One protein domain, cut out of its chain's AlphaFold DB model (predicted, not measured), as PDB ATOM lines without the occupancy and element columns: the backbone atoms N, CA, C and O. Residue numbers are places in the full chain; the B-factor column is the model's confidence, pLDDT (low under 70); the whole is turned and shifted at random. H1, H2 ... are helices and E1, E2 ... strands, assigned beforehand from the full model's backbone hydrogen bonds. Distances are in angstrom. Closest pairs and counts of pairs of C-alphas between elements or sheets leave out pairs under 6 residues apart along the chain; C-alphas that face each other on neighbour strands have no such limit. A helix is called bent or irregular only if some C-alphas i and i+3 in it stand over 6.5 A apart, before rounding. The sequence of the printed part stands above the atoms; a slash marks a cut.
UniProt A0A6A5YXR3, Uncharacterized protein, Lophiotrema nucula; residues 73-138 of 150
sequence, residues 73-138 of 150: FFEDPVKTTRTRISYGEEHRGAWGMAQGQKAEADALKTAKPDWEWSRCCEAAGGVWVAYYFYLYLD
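This is residues 73 to 138 of the 150 residues of an uncharacterized protein of Lophiotrema nucula (UniProt A0A6A5YXR3). A long, strongly twisted ribbon of three strands, E1, E2 and E3, makes most of the length, with E2 and E3 bent partway along. At the end where E2 finishes and E3 starts, H1 and H2 form a small helical head, while E1 sits beside the far half of E2. The printed part has 66 residues, with three named strands and two named helices in the order E1 E2 H1 H2 E3; the sheet order is E1, E2, E3, antiparallel throughout, and the class is mixed. It is elongated, 40 by 22 by 17 A, and only just compact, close to loose, with a radius of gyration of the C-alphas of 12.9 A.

Find C-alpha 81 at (13.116, 11.885, 2.677), where E1, residues 81 to 85, begins. E2, residues 88 to 97, is 25.8 A long and bends by 58 degrees at residue 93. E3, residues 127 to 137, is 26.6 A long, bends by 65 degrees at residue 130 and ends at C-alpha 137, (2.935, -0.659, 1.782). H1, residues 99 to 111, runs 18.5 A from C-alpha 99 at (3.962, 14.500, 22.881); H2 is residues 117 to 123.

Look first at the hairpin E1 and E2, where N 83 and O 90 are 2.8 A apart. Across E2 and E3, N 96 and O 127 are 2.8 A apart. H2 is on the sheet but only grazes it, with residues 118 to 122. H1 touches H2 at a steep tilt of 65 degrees, opposite ways, closest at the C-alphas of Ala 105 and Cys 120, 4.9 A. H1 is apart from E1 and E3. In H1 and H2 every O i to N i+4 pair is within hydrogen-bond range.

The C-alphas farthest apart, Ser 86 and Ala 111, are 40.6 A apart. The printed part has no cut, its four links are tight, and no printed residue is under 70 in pLDDT.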
ATOM      1  N   PHE A  73       8.142   9.622  16.793       87.38
ATOM      2  CA  PHE A  73       8.781  10.095  15.570       87.38
ATOM      3  C   PHE A  73       7.788  10.887  14.723       87.38
ATOM      4  O   PHE A  73       6.755  10.364  14.315       87.38
ATOM      5  N   PHE A  74       8.115  12.150  14.458       88.19
ATOM      6  CA  PHE A  74       7.301  13.054  13.652       88.19
ATOM      7  C   PHE A  74       8.040  13.441  12.376       88.19
ATOM      8  O   PHE A  74       9.192  13.877  12.418       88.19
ATOM      9  N   GLU A  75       7.376  13.292  11.236       88.62
ATOM     10  CA  GLU A  75       7.958  13.647   9.944       88.62
ATOM     11  C   GLU A  75       8.083  15.162   9.777       88.62
ATOM     12  O   GLU A  75       7.199  15.930  10.160       88.62
ATOM     13  N   ASP A  76       9.184  15.581   9.163       88.69
ATOM     14  CA  ASP A  76       9.400  16.953   8.732       88.69
ATOM     15  C   ASP A  76       9.074  17.064   7.237       88.69
ATOM     16  O   ASP A  76       9.663  16.328   6.442       88.69
ATOM     17  N   PRO A  77       8.190  17.981   6.810       83.19
ATOM     18  CA  PRO A  77       7.785  18.079   5.406       83.19
ATOM     19  C   PRO A  77       8.925  18.472   4.452       83.19
ATOM     20  O   PRO A  77       8.776  18.311   3.244       83.19
ATOM     21  N   VAL A  78      10.036  19.007   4.967       84.56
ATOM     22  CA  VAL A  78      11.206  19.412   4.178       84.56
ATOM     23  C   VAL A  78      12.366  18.435   4.372       84.56
ATOM     24  O   VAL A  78      13.073  18.114   3.419       84.56
ATOM     25  N   LYS A  79      12.586  17.975   5.606       86.06
ATOM     26  CA  LYS A  79      13.777  17.196   5.982       86.06
ATOM     27  C   LYS A  79      13.588  15.678   5.861       86.06
ATOM     28  O   LYS A  79      14.574  14.972   5.642       86.06
ATOM     29  N   THR A  80      12.364  15.163   6.011       88.00
ATOM     30  CA  THR A  80      12.079  13.728   5.851       88.00
ATOM     31  C   THR A  80      12.148  13.359   4.376       88.00
ATOM     32  O   THR A  80      11.453  13.929   3.538       88.00
ATOM     33  N   THR A  81      12.996  12.386   4.049       91.00
ATOM     34  CA  THR A  81      13.116  11.885   2.677       91.00
ATOM     35  C   THR A  81      12.047  10.833   2.430       91.00
ATOM     36  O   THR A  81      11.941   9.883   3.203       91.00
ATOM     37  N   ARG A  82      11.294  10.982   1.339       89.44
ATOM     38  CA  ARG A  82      10.268  10.031   0.901       89.44
ATOM     39  C   ARG A  82      10.649   9.454  -0.453       89.44
ATOM     40  O   ARG A  82      10.875  10.205  -1.402       89.44
ATOM     41  N   THR A  83      10.758   8.132  -0.533       87.56
ATOM     42  CA  THR A  83      11.177   7.418  -1.745       87.56
ATOM     43  C   THR A  83      10.122   6.396  -2.137       87.56
ATOM     44  O   THR A  83       9.815   5.486  -1.370       87.56
ATOM     45  N   ARG A  84       9.592   6.509  -3.359       85.56
ATOM     46  CA  ARG A  84       8.689   5.500  -3.921       85.56
ATOM     47  C   ARG A  84       9.470   4.220  -4.227       85.56
ATOM     48  O   ARG A  84      10.495   4.271  -4.905       85.56
ATOM     49  N   ILE A  85       8.961   3.081  -3.773       82.69
ATOM     50  CA  ILE A  85       9.489   1.746  -4.075       82.69
ATOM     51  C   ILE A  85       8.402   0.884  -4.736       82.69
ATOM     52  O   ILE A  85       7.248   1.295  -4.825       82.69
ATOM     53  N   SER A  86       8.752  -0.311  -5.223       82.06
ATOM     54  CA  SER A  86       7.860  -1.153  -6.044       82.06
ATOM     55  C   SER A  86       6.509  -1.507  -5.408       82.06
ATOM     56  O   SER A  86       5.574  -1.798  -6.143       82.06
ATOM     57  N   TYR A  87       6.407  -1.485  -4.078       80.25
ATOM     58  CA  TYR A  87       5.211  -1.896  -3.336       80.25
ATOM     59  C   TYR A  87       4.796  -0.877  -2.264       80.25
ATOM     60  O   TYR A  87       4.128  -1.249  -1.302       80.25
ATOM     61  N   GLY A  88       5.246   0.380  -2.361       83.88
ATOM     62  CA  GLY A  88       4.960   1.367  -1.321       83.88
ATOM     63  C   GLY A  88       5.841   2.615  -1.322       83.88
ATOM     64  O   GLY A  88       6.472   2.961  -2.323       83.88
ATOM     65  N   GLU A  89       5.893   3.288  -0.175       86.25
ATOM     66  CA  GLU A  89       6.702   4.485   0.069       86.25
ATOM     67  C   GLU A  89       7.567   4.325   1.322       86.25
ATOM     68  O   GLU A  89       7.101   3.948   2.398       86.25
ATOM     69  N   GLU A  90       8.854   4.612   1.159       87.69
ATOM     70  CA  GLU A  90       9.869   4.560   2.198       87.69
ATOM     71  C   GLU A  90      10.126   5.965   2.754       87.69
ATOM     72  O   GLU A  90      10.473   6.879   2.004       87.69
ATOM     73  N   HIS A  91       9.995   6.125   4.069       88.56
ATOM     74  CA  HIS A  91      10.201   7.386   4.775       88.56
ATOM     75  C   HIS A  91      11.456   7.281   5.641       88.56
ATOM     76  O   HIS A  91      11.570   6.383   6.479       88.56
ATOM     77  N   ARG A  92      12.403   8.208   5.452       88.12
ATOM     78  CA  ARG A  92      13.663   8.260   6.205       88.12
ATOM     79  C   ARG A  92      13.848   9.582   6.929       88.12
ATOM     80  O   ARG A  92      13.774  10.654   6.326       88.12
ATOM     81  N   GLY A  93      14.198   9.467   8.204       88.94
ATOM     82  CA  GLY A  93      14.452  10.596   9.086       88.94
ATOM     83  C   GLY A  93      13.176  11.176   9.692       88.94
ATOM     84  O   GLY A  93      12.200  11.436   8.989       88.94
ATOM     85  N   ALA A  94      13.195  11.394  11.002       93.62
ATOM     86  CA  ALA A  94      12.093  12.008  11.734       93.62
ATOM     87  C   ALA A  94      12.594  12.731  12.990       93.62
ATOM     88  O   ALA A  94      13.700  12.482  13.476       93.62
ATOM     89  N   TRP A  95      11.761  13.611  13.533       91.94
ATOM     90  CA  TRP A  95      11.968  14.249  14.827       91.94
ATOM     91  C   TRP A  95      11.517  13.324  15.953       91.94
ATOM     92  O   TRP A  95      10.331  13.032  16.070       91.94
ATOM     93  N   GLY A  96      12.463  12.889  16.783       88.62
ATOM     94  CA  GLY A  96      12.204  12.221  18.049       88.62
ATOM     95  C   GLY A  96      11.776  13.232  19.113       88.62
ATOM     96  O   GLY A  96      12.577  14.090  19.491       88.62
ATOM     97  N   MET A  97      10.529  13.144  19.580       87.38
ATOM     98  CA  MET A  97       9.928  14.062  20.555       87.38
ATOM     99  C   MET A  97       8.922  13.352  21.462       87.38
ATOM    100  O   MET A  97       8.180  12.479  21.017       87.38
ATOM    101  N   ALA A  98       8.817  13.783  22.716       84.12
ATOM    102  CA  ALA A  98       7.640  13.498  23.532       84.12
ATOM    103  C   ALA A  98       6.417  14.280  23.008       84.12
ATOM    104  O   ALA A  98       6.558  15.338  22.391       84.12
ATOM    105  N   GLN A  99       5.199  13.817  23.303       80.62
ATOM    106  CA  GLN A  99       3.962  14.500  22.881       80.62
ATOM    107  C   GLN A  99       3.890  15.966  23.348       80.62
ATOM    108  O   GLN A  99       3.474  16.839  22.589       80.62
ATOM    109  N   GLY A 100       4.358  16.265  24.567       81.62
ATOM    110  CA  GLY A 100       4.417  17.642  25.075       81.62
ATOM    111  C   GLY A 100       5.330  18.551  24.244       81.62
ATOM    112  O   GLY A 100       4.960  19.681  23.944       81.62
ATOM    113  N   GLN A 101       6.474  18.030  23.792       87.31
ATOM    114  CA  GLN A 101       7.397  18.757  22.915       87.31
ATOM    115  C   GLN A 101       6.787  18.973  21.526       87.31
ATOM    116  O   GLN A 101       6.933  20.040  20.939       87.31
ATOM    117  N   LYS A 102       6.029  17.999  21.004       90.44
ATOM    118  CA  LYS A 102       5.292  18.187  19.747       90.44
ATOM    119  C   LYS A 102       4.251  19.305  19.859       90.44
ATOM    120  O   LYS A 102       4.178  20.148  18.968       90.44
ATOM    121  N   ALA A 103       3.482  19.334  20.948       87.75
ATOM    122  CA  ALA A 103       2.499  20.390  21.189       87.75
ATOM    123  C   ALA A 103       3.160  21.776  21.297       87.75
ATOM    124  O   ALA A 103       2.639  22.759  20.768       87.75
ATOM    125  N   GLU A 104       4.332  21.859  21.928       91.12
ATOM    126  CA  GLU A 104       5.120  23.091  21.981       91.12
ATOM    127  C   GLU A 104       5.643  23.507  20.597       91.12
ATOM    128  O   GLU A 104       5.522  24.675  20.225       91.12
ATOM    129  N   ALA A 105       6.140  22.565  19.787       92.38
ATOM    130  CA  ALA A 105       6.564  22.833  18.412       92.38
ATOM    131  C   ALA A 105       5.408  23.377  17.550       92.38
ATOM    132  O   ALA A 105       5.603  24.315  16.772       92.38
ATOM    133  N   ASP A 106       4.196  22.844  17.722       90.25
ATOM    134  CA  ASP A 106       2.993  23.332  17.037       90.25
ATOM    135  C   ASP A 106       2.622  24.750  17.475       90.25
ATOM    136  O   ASP A 106       2.389  25.620  16.633       90.25
ATOM    137  N   ALA A 107       2.638  25.017  18.785       91.25
ATOM    138  CA  ALA A 107       2.387  26.350  19.324       91.25
ATOM    139  C   ALA A 107       3.415  27.375  18.811       91.25
ATOM    140  O   ALA A 107       3.047  28.491  18.429       91.25
ATOM    141  N   LEU A 108       4.694  26.988  18.736       94.31
ATOM    142  CA  LEU A 108       5.757  27.805  18.151       94.31
ATOM    143  C   LEU A 108       5.495  28.086  16.672       94.31
ATOM    144  O   LEU A 108       5.615  29.239  16.254       94.31
ATOM    145  N   LYS A 109       5.081  27.082  15.893       93.44
ATOM    146  CA  LYS A 109       4.768  27.266  14.473       93.44
ATOM    147  C   LYS A 109       3.576  28.199  14.260       93.44
ATOM    148  O   LYS A 109       3.619  29.038  13.362       93.44
ATOM    149  N   THR A 110       2.542  28.114  15.097       93.69
ATOM    150  CA  THR A 110       1.414  29.058  15.062       93.69
ATOM    151  C   THR A 110       1.852  30.479  15.417       93.69
ATOM    152  O   THR A 110       1.470  31.430  14.738       93.69
ATOM    153  N   ALA A 111       2.676  30.647  16.455       95.56
ATOM    154  CA  ALA A 111       3.156  31.958  16.890       95.56
ATOM    155  C   ALA A 111       4.207  32.571  15.943       95.56
ATOM    156  O   ALA A 111       4.390  33.792  15.921       95.56
ATOM    157  N   LYS A 112       4.928  31.732  15.191       96.31
ATOM    158  CA  LYS A 112       6.020  32.092  14.278       96.31
ATOM    159  C   LYS A 112       5.809  31.408  12.918       96.31
ATOM    160  O   LYS A 112       6.568  30.503  12.568       96.31
ATOM    161  N   PRO A 113       4.816  31.836  12.118       93.81
ATOM    162  CA  PRO A 113       4.473  31.160  10.865       93.81
ATOM    163  C   PRO A 113       5.637  31.106   9.866       93.81
ATOM    164  O   PRO A 113       5.763  30.117   9.142       93.81
ATOM    165  N   ASP A 114       6.529  32.101   9.888       95.31
ATOM    166  CA  ASP A 114       7.708  32.177   9.013       95.31
ATOM    167  C   ASP A 114       8.852  31.240   9.428       95.31
ATOM    168  O   ASP A 114       9.815  31.069   8.683       95.31
ATOM    169  N   TRP A 115       8.805  30.646  10.624       93.38
ATOM    170  CA  TRP A 115       9.828  29.687  11.037       93.38
ATOM    171  C   TRP A 115       9.652  28.363  10.302       93.38
ATOM    172  O   TRP A 115       8.543  27.850  10.179       93.38
ATOM    173  N   GLU A 116      10.750  27.761   9.857       92.75
ATOM    174  CA  GLU A 116      10.728  26.379   9.378       92.75
ATOM    175  C   GLU A 116      10.331  25.412  10.504       92.75
ATOM    176  O   GLU A 116      10.583  25.671  11.686       92.75
ATOM    177  N   TRP A 117       9.710  24.284  10.144       89.81
ATOM    178  CA  TRP A 117       9.308  23.256  11.111       89.81
ATOM    179  C   TRP A 117      10.494  22.704  11.895       89.81
ATOM    180  O   TRP A 117      10.401  22.575  13.111       89.81
ATOM    181  N   SER A 118      11.625  22.491  11.223       92.44
ATOM    182  CA  SER A 118      12.894  22.085  11.828       92.44
ATOM    183  C   SER A 118      13.265  22.955  13.032       92.44
ATOM    184  O   SER A 118      13.505  22.447  14.125       92.44
ATOM    185  N   ARG A 119      13.203  24.277  12.861       94.88
ATOM    186  CA  ARG A 119      13.485  25.253  13.914       94.88
ATOM    187  C   ARG A 119      12.469  25.192  15.056       94.88
ATOM    188  O   ARG A 119      12.843  25.400  16.206       94.88
ATOM    189  N   CYS A 120      11.196  24.932  14.757       93.69
ATOM    190  CA  CYS A 120      10.152  24.795  15.776       93.69
ATOM    191  C   CYS A 120      10.358  23.525  16.615       93.69
ATOM    192  O   CYS A 120      10.295  23.588  17.839       93.69
ATOM    193  N   CYS A 121      10.671  22.400  15.966       93.06
ATOM    194  CA  CYS A 121      10.970  21.133  16.630       93.06
ATOM    195  C   CYS A 121      12.232  21.228  17.499       93.06
ATOM    196  O   CYS A 121      12.206  20.801  18.648       93.06
ATOM    197  N   GLU A 122      13.313  21.838  16.998       94.44
ATOM    198  CA  GLU A 122      14.545  22.063  17.774       94.44
ATOM    199  C   GLU A 122      14.289  22.937  19.007       94.44
ATOM    200  O   GLU A 122      14.755  22.624  20.102       94.44
ATOM    201  N   ALA A 123      13.517  24.017  18.848       94.00
ATOM    202  CA  ALA A 123      13.182  24.918  19.946       94.00
ATOM    203  C   ALA A 123      12.323  24.245  21.032       94.00
ATOM    204  O   ALA A 123      12.500  24.557  22.205       94.00
ATOM    205  N   ALA A 124      11.465  23.291  20.660       92.06
ATOM    206  CA  ALA A 124      10.704  22.461  21.596       92.06
ATOM    207  C   ALA A 124      11.517  21.288  22.191       92.06
ATOM    208  O   ALA A 124      10.987  20.442  22.916       92.06
ATOM    209  N   GLY A 125      12.815  21.200  21.881       88.62
ATOM    210  CA  GLY A 125      13.713  20.165  22.394       88.62
ATOM    211  C   GLY A 125      13.638  18.828  21.654       88.62
ATOM    212  O   GLY A 125      14.059  17.808  22.200       88.62
ATOM    213  N   GLY A 126      13.107  18.811  20.432       90.25
ATOM    214  CA  GLY A 126      13.127  17.641  19.564       90.25
ATOM    215  C   GLY A 126      14.511  17.332  19.008       90.25
ATOM    216  O   GLY A 126      15.315  18.224  18.732       90.25
ATOM    217  N   VAL A 127      14.781  16.042  18.803       90.19
ATOM    218  CA  VAL A 127      16.058  15.550  18.272       90.19
ATOM    219  C   VAL A 127      15.835  14.935  16.899       90.19
ATOM    220  O   VAL A 127      14.982  14.069  16.728       90.19
ATOM    221  N   TRP A 128      16.613  15.353  15.902       92.44
ATOM    222  CA  TRP A 128      16.545  14.738  14.579       92.44
ATOM    223  C   TRP A 128      17.186  13.349  14.587       92.44
ATOM    224  O   TRP A 128      18.354  13.191  14.946       92.44
ATOM    225  N   VAL A 129      16.444  12.347  14.122       88.56
ATOM    226  CA  VAL A 129      16.875  10.951  14.061       88.56
ATOM    227  C   VAL A 129      16.953  10.512  12.605       88.56
ATOM    228  O   VAL A 129      15.987  10.023  12.028       88.56
ATOM    229  N   ALA A 130      18.129  10.684  11.996       84.00
ATOM    230  CA  ALA A 130      18.350  10.426  10.568       84.00
ATOM    231  C   ALA A 130      18.178   8.950  10.157       84.00
ATOM    232  O   ALA A 130      17.914   8.668   8.993       84.00
ATOM    233  N   TYR A 131      18.340   8.020  11.101       75.25
ATOM    234  CA  TYR A 131      18.219   6.579  10.868       75.25
ATOM    235  C   TYR A 131      16.801   6.039  11.096       75.25
ATOM    236  O   TYR A 131      16.587   4.840  10.938       75.25
ATOM    237  N   TYR A 132      15.841   6.894  11.473       78.50
ATOM    238  CA  TYR A 132      14.440   6.488  11.529       78.50
ATOM    239  C   TYR A 132      13.978   6.022  10.146       78.50
ATOM    240  O   TYR A 132      14.277   6.668   9.138       78.50
ATOM    241  N   PHE A 133      13.250   4.910  10.128       80.50
ATOM    242  CA  PHE A 133      12.759   4.255   8.928       80.50
ATOM    243  C   PHE A 133      11.317   3.814   9.148       80.50
ATOM    244  O   PHE A 133      11.022   3.127  10.128       80.50
ATOM    245  N   TYR A 134      10.444   4.173   8.213       82.38
ATOM    246  CA  TYR A 134       9.061   3.717   8.184       82.38
ATOM    247  C   TYR A 134       8.646   3.377   6.754       82.38
ATOM    248  O   TYR A 134       9.041   4.065   5.810       82.38
ATOM    249  N   LEU A 135       7.862   2.311   6.594       82.00
ATOM    250  CA  LEU A 135       7.422   1.814   5.295       82.00
ATOM    251  C   LEU A 135       5.896   1.763   5.243       82.00
ATOM    252  O   LEU A 135       5.277   1.013   5.996       82.00
ATOM    253  N   TYR A 136       5.307   2.512   4.315       80.31
ATOM    254  CA  TYR A 136       3.909   2.344   3.930       80.31
ATOM    255  C   TYR A 136       3.855   1.396   2.740       80.31
ATOM    256  O   TYR A 136       4.409   1.706   1.688       80.31
ATOM    257  N   LEU A 137       3.210   0.242   2.898       83.06
ATOM    258  CA  LEU A 137       2.935  -0.659   1.782       83.06
ATOM    259  C   LEU A 137       1.627  -0.238   1.113       83.06
ATOM    260  O   LEU A 137       0.638   0.025   1.798       83.06
ATOM    261  N   ASP A 138       1.610  -0.202  -0.217       76.31
ATOM    262  CA  ASP A 138       0.347  -0.119  -0.942       76.31
ATOM    263  C   ASP A 138      -0.441  -1.404  -0.627       76.31
ATOM    264  O   ASP A 138       0.134  -2.493  -0.645       76.31
TER     265      ASP A 138